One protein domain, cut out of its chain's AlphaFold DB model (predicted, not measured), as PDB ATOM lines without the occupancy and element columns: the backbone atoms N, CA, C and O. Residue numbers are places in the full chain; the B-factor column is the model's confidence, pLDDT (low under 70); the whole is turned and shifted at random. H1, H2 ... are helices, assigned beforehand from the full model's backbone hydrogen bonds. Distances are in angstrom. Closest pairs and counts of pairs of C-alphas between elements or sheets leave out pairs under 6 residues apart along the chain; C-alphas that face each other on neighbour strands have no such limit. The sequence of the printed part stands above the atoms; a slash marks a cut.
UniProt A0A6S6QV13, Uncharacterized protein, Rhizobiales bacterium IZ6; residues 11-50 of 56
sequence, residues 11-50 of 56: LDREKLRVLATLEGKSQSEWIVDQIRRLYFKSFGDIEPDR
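AT A GLANCE: This is residues 11 to 50 of the 56 residues of an uncharacterized protein of Rhizobiales bacterium IZ6 (UniProt A0A6S6QV13). Two helices meet at about a right angle as a loose, lopsided T: the longer one, H2, is the stem, and its first turn, residues 27 to 30, meets the side of H1, the crossbar, at residues 16 to 20. A short tail, residues 44 to 50, runs on past the far end of H2. The printed part has 40 residues with two named helices, H1 then H2, and no named strand; its class is all helix. It is loose, with a radius of gyration of the C-alphas of 12.4 A, and elongated, spanning 35 by 20 by 14 A.

HOW THE PARTS SIT: Start with the longest helix, H2, residues 27 to 43, and look from its residues 27 to 30 towards H1, residues 11 to 22. The two touch there, H1 with residues 16 to 20 alone and H2 with residues 27 to 30 alone. Their closest C-alphas are those of Ala 20 and Gln 27, 5.2 A apart. Their lines stand about perpendicular, at 87 degrees, and their centres are 15.5 A apart. In H1 and H2 every backbone O i to N i+4 pair is within hydrogen-bond range.

IN THESE COORDINATES: Find C-alpha 27 at (16.124, -21.847, -17.237); from there H2 runs 24.2 A to C-alpha 43 at (20.570, -44.166, -25.548). Go back to C-alpha 11 at (12.950, -24.372, -3.893), where H1 begins; it runs 16.9 A to C-alpha 22.

THE WHOLE: The C-alphas of Leu 11 and Arg 50, the two farthest apart, are 35.4 A from each other. The link from H1 to H2 is tight, with 4 residues between them. The printed part has no cut. Its mean pLDDT is 95.6, and no printed residue is under 70.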
ATOM      1  N   LEU A  11      11.521 -24.123  -4.080       98.06
ATOM      2  CA  LEU A  11      12.950 -24.372  -3.893       98.06
ATOM      3  C   LEU A  11      13.614 -24.922  -5.164       98.06
ATOM      4  O   LEU A  11      14.744 -24.547  -5.476       98.06
ATOM      5  N   ASP A  12      12.927 -25.777  -5.921       97.69
ATOM      6  CA  ASP A  12      13.454 -26.305  -7.186       97.69
ATOM      7  C   ASP A  12      13.608 -25.199  -8.230       97.69
ATOM      8  O   ASP A  12      14.597 -25.175  -8.962       97.69
ATOM      9  N   ARG A  13      12.683 -24.229  -8.247       96.38
ATOM     10  CA  ARG A  13      12.782 -23.047  -9.113       96.38
ATOM     11  C   ARG A  13      14.021 -22.211  -8.794       96.38
ATOM     12  O   ARG A  13      14.709 -21.783  -9.721       96.38
ATOM     13  N   GLU A  14      14.329 -22.005  -7.516       98.19
ATOM     14  CA  GLU A  14      15.535 -21.271  -7.115       98.19
ATOM     15  C   GLU A  14      16.813 -22.024  -7.481       98.19
ATOM     16  O   GLU A  14      17.729 -21.437  -8.061       98.19
ATOM     17  N   LYS A  15      16.862 -23.338  -7.231       98.31
ATOM     18  CA  LYS A  15      17.993 -24.176  -7.653       98.31
ATOM     19  C   LYS A  15      18.203 -24.102  -9.164       98.31
ATOM     20  O   LYS A  15      19.321 -23.866  -9.616       98.31
ATOM     21  N   LEU A  16      17.128 -24.230  -9.942       97.69
ATOM     22  CA  LEU A  16      17.167 -24.117 -11.398       97.69
ATOM     23  C   LEU A  16      17.683 -22.747 -11.851       97.69
ATOM     24  O   LEU A  16      18.495 -22.673 -12.768       97.69
ATOM     25  N   ARG A  17      17.240 -21.658 -11.208       98.06
ATOM     26  CA  ARG A  17      17.721 -20.302 -11.512       98.06
ATOM     27  C   ARG A  17      19.232 -20.199 -11.329       98.06
ATOM     28  O   ARG A  17      19.908 -19.668 -12.208       98.06
ATOM     29  N   VAL A  18      19.754 -20.710 -10.214       98.56
ATOM     30  CA  VAL A  18      21.193 -20.685  -9.918       98.56
ATOM     31  C   VAL A  18      21.974 -21.496 -10.952       98.56
ATOM     32  O   VAL A  18      22.932 -20.978 -11.518       98.56
ATOM     33  N   LEU A  19      21.537 -22.722 -11.254       98.31
ATOM     34  CA  LEU A  19      22.206 -23.599 -12.223       98.31
ATOM     35  C   LEU A  19      22.247 -22.986 -13.627       98.31
ATOM     36  O   LEU A  19      23.308 -22.931 -14.244       98.31
ATOM     37  N   ALA A  20      21.117 -22.460 -14.103       98.25
ATOM     38  CA  ALA A  20      21.041 -21.812 -15.407       98.25
ATOM     39  C   ALA A  20      21.946 -20.568 -15.483       98.25
ATOM     40  O   ALA A  20      22.666 -20.387 -16.463       98.25
ATOM     41  N   THR A  21      21.978 -19.761 -14.413       98.25
ATOM     42  CA  THR A  21      22.837 -18.565 -14.324       98.25
ATOM     43  C   THR A  21      24.323 -18.924 -14.389       98.25
ATOM     44  O   THR A  21      25.069 -18.259 -15.101       98.25
ATOM     45  N   LEU A  22      24.758 -19.981 -13.690       98.25
ATOM     46  CA  LEU A  22      26.158 -20.428 -13.700       98.25
ATOM     47  C   LEU A  22      26.636 -20.849 -15.096       98.25
ATOM     48  O   LEU A  22      27.812 -20.699 -15.411       98.25
ATOM     49  N   GLU A  23      25.729 -21.349 -15.934       97.62
ATOM     50  CA  GLU A  23      26.020 -21.736 -17.317       97.62
ATOM     51  C   GLU A  23      25.727 -20.627 -18.344       97.62
ATOM     52  O   GLU A  23      25.891 -20.857 -19.540       97.62
ATOM     53  N   GLY A  24      25.287 -19.440 -17.907       97.88
ATOM     54  CA  GLY A  24      24.936 -18.334 -18.802       97.88
ATOM     55  C   GLY A  24      23.727 -18.619 -19.701       97.88
ATOM     56  O   GLY A  24      23.669 -18.121 -20.822       97.88
ATOM     57  N   LYS A  25      22.777 -19.438 -19.233       97.75
ATOM     58  CA  LYS A  25      21.593 -19.883 -19.988       97.75
ATOM     59  C   LYS A  25      20.298 -19.407 -19.344       97.75
ATOM     60  O   LYS A  25      20.238 -19.155 -18.139       97.75
ATOM     61  N   SER A  26      19.219 -19.370 -20.122       97.50
ATOM     62  CA  SER A  26      17.874 -19.338 -19.546       97.50
ATOM     63  C   SER A  26      17.542 -20.668 -18.860       97.50
ATOM     64  O   SER A  26      18.095 -21.725 -19.172       97.50
ATOM     65  N   GLN A  27      16.587 -20.640 -17.927       95.94
ATOM     66  CA  GLN A  27      16.124 -21.847 -17.237       95.94
ATOM     67  C   GLN A  27      15.581 -22.905 -18.214       95.94
ATOM     68  O   GLN A  27      15.836 -24.096 -18.040       95.94
ATOM     69  N   SER A  28      14.861 -22.476 -19.255       95.00
ATOM     70  CA  SER A  28      14.298 -23.364 -20.277       95.00
ATOM     71  C   SER A  28      15.379 -24.013 -21.137       95.00
ATOM     72  O   SER A  28      15.329 -25.223 -21.350       95.00
ATOM     73  N   GLU A  29      16.375 -23.245 -21.589       96.31
ATOM     74  CA  GLU A  29      17.522 -23.791 -22.329       96.31
ATOM     75  C   GLU A  29      18.286 -24.805 -21.483       96.31
ATOM     76  O   GLU A  29      18.610 -25.887 -21.967       96.31
ATOM     77  N   TRP A  30      18.508 -24.494 -20.203       97.00
ATOM     78  CA  TRP A  30      19.183 -25.408 -19.292       97.00
ATOM     79  C   TRP A  30      18.423 -26.735 -19.149       97.00
ATOM     80  O   TRP A  30      19.033 -27.795 -19.280       97.00
ATOM     81  N   ILE A  31      17.095 -26.709 -18.961       95.81
ATOM     82  CA  ILE A  31      16.268 -27.930 -18.885       95.81
ATOM     83  C   ILE A  31      16.369 -28.750 -20.176       95.81
ATOM     84  O   ILE A  31      16.565 -29.964 -20.117       95.81
ATOM     85  N   VAL A  32      16.240 -28.107 -21.339       95.75
ATOM     86  CA  VAL A  32      16.311 -28.798 -22.637       95.75
ATOM     87  C   VAL A  32      17.682 -29.446 -22.835       95.75
ATOM     88  O   VAL A  32      17.764 -30.593 -23.279       95.75
ATOM     89  N   ASP A  33      18.755 -28.760 -22.452       96.62
ATOM     90  CA  ASP A  33      20.104 -29.317 -22.484       96.62
ATOM     91  C   ASP A  33      20.259 -30.517 -21.551       96.62
ATOM     92  O   ASP A  33      20.876 -31.510 -21.943       96.62
ATOM     93  N   GLN A  34      19.683 -30.477 -20.345       96.12
ATOM     94  CA  GLN A  34      19.710 -31.634 -19.448       96.12
ATOM     95  C   GLN A  34      18.967 -32.833 -20.040       96.12
ATOM     96  O   GLN A  34      19.478 -33.949 -19.960       96.12
ATOM     97  N   ILE A  35      17.810 -32.620 -20.679       95.31
ATOM     98  CA  ILE A  35      17.070 -33.688 -21.368       95.31
ATOM     99  C   ILE A  35      17.953 -34.329 -22.443       95.31
ATOM    100  O   ILE A  35      18.119 -35.547 -22.451       95.31
ATOM    101  N   ARG A  36      18.578 -33.517 -23.305       95.56
ATOM    102  CA  ARG A  36      19.468 -33.998 -24.378       95.56
ATOM    103  C   ARG A  36      20.658 -34.779 -23.827       95.56
ATOM    104  O   ARG A  36      20.945 -35.872 -24.305       95.56
ATOM    105  N   ARG A  37      21.327 -34.246 -22.798       96.62
ATOM    106  CA  ARG A  37      22.485 -34.893 -22.160       96.62
ATOM    107  C   ARG A  37      22.113 -36.231 -21.535       96.62
ATOM    108  O   ARG A  37      22.829 -37.209 -21.731       96.62
ATOM    109  N   LEU A  38      21.013 -36.282 -20.785       96.12
ATOM    110  CA  LEU A  38      20.552 -37.507 -20.129       96.12
ATOM    111  C   LEU A  38      20.100 -38.558 -21.142       96.12
ATOM    112  O   LEU A  38      20.429 -39.734 -20.978       96.12
ATOM    113  N   TYR A  39      19.397 -38.138 -22.193       95.75
ATOM    114  CA  TYR A  39      18.975 -39.027 -23.264       95.75
ATOM    115  C   TYR A  39      20.183 -39.622 -23.990       95.75
ATOM    116  O   TYR A  39      20.325 -40.841 -24.018       95.75
ATOM    117  N   PHE A  40      21.111 -38.785 -24.462       95.38
ATOM    118  CA  PHE A  40      22.326 -39.243 -25.140       95.38
ATOM    119  C   PHE A  40      23.173 -40.160 -24.252       95.38
ATOM    120  O   PHE A  40      23.655 -41.198 -24.695       95.38
ATOM    121  N   LYS A  41      23.307 -39.841 -22.959       95.56
ATOM    122  CA  LYS A  41      24.011 -40.707 -22.002       95.56
ATOM    123  C   LYS A  41      23.370 -42.095 -21.876       95.56
ATOM    124  O   LYS A  41      24.079 -43.056 -21.592       95.56
ATOM    125  N   SER A  42      22.051 -42.191 -22.037       94.25
ATOM    126  CA  SER A  42      21.298 -43.435 -21.842       94.25
ATOM    127  C   SER A  42      21.135 -44.240 -23.134       94.25
ATOM    128  O   SER A  42      21.148 -45.466 -23.086       94.25
ATOM    129  N   PHE A  43      20.986 -43.563 -24.276       93.81
ATOM    130  CA  PHE A  43      20.570 -44.166 -25.548       93.81
ATOM    131  C   PHE A  43      21.414 -43.730 -26.760       93.81
ATOM    132  O   PHE A  43      21.181 -44.211 -27.863       93.81
ATOM    133  N   GLY A  44      22.399 -42.842 -26.591       92.94
ATOM    134  CA  GLY A  44      23.178 -42.276 -27.697       92.94
ATOM    135  C   GLY A  44      22.316 -41.447 -28.654       92.94
ATOM    136  O   GLY A  44      21.438 -40.704 -28.218       92.94
ATOM    137  N   ASP A  45      22.562 -41.602 -29.955       90.62
ATOM    138  CA  ASP A  45      21.836 -40.919 -31.040       90.62
ATOM    139  C   ASP A  45      20.618 -41.709 -31.554       90.62
ATOM    140  O   ASP A  45      20.105 -41.446 -32.642       90.62
ATOM    141  N   ILE A  46      20.166 -42.718 -30.807       93.25
ATOM    142  CA  ILE A  46      18.972 -43.488 -31.169       93.25
ATOM    143  C   ILE A  46      17.751 -42.560 -31.114       93.25
ATOM    144  O   ILE A  46      17.623 -41.751 -30.205       93.25
ATOM    145  N   GLU A  47      16.844 -42.657 -32.085       89.69
ATOM    146  CA  GLU A  47      15.610 -41.866 -32.065       89.69
ATOM    147  C   GLU A  47      14.644 -42.369 -30.962       89.69
ATOM    148  O   GLU A  47      14.560 -43.580 -30.726       89.69
ATOM    149  N   PRO A  48      13.889 -41.482 -30.272       90.12
ATOM    150  CA  PRO A  48      13.015 -41.867 -29.155       90.12
ATOM    151  C   PRO A  48      11.985 -42.959 -29.454       90.12
ATOM    152  O   PRO A  48      11.659 -43.735 -28.561       90.12
ATOM    153  N   ASP A  49      11.494 -43.045 -30.687       88.75
ATOM    154  CA  ASP A  49      10.543 -44.057 -31.162       88.75
ATOM    155  C   ASP A  49      11.141 -45.473 -31.238       88.75
ATOM    156  O   ASP A  49      10.402 -46.457 -31.250       88.75
ATOM    157  N   ARG A  50      12.475 -45.591 -31.239       83.94
ATOM    158  CA  ARG A  50      13.209 -46.867 -31.287       83.94
ATOM    159  C   ARG A  50      13.688 -47.346 -29.918       83.94
ATOM    160  O   ARG A  50      14.232 -48.445 -29.812       83.94
TER     161      ARG A  50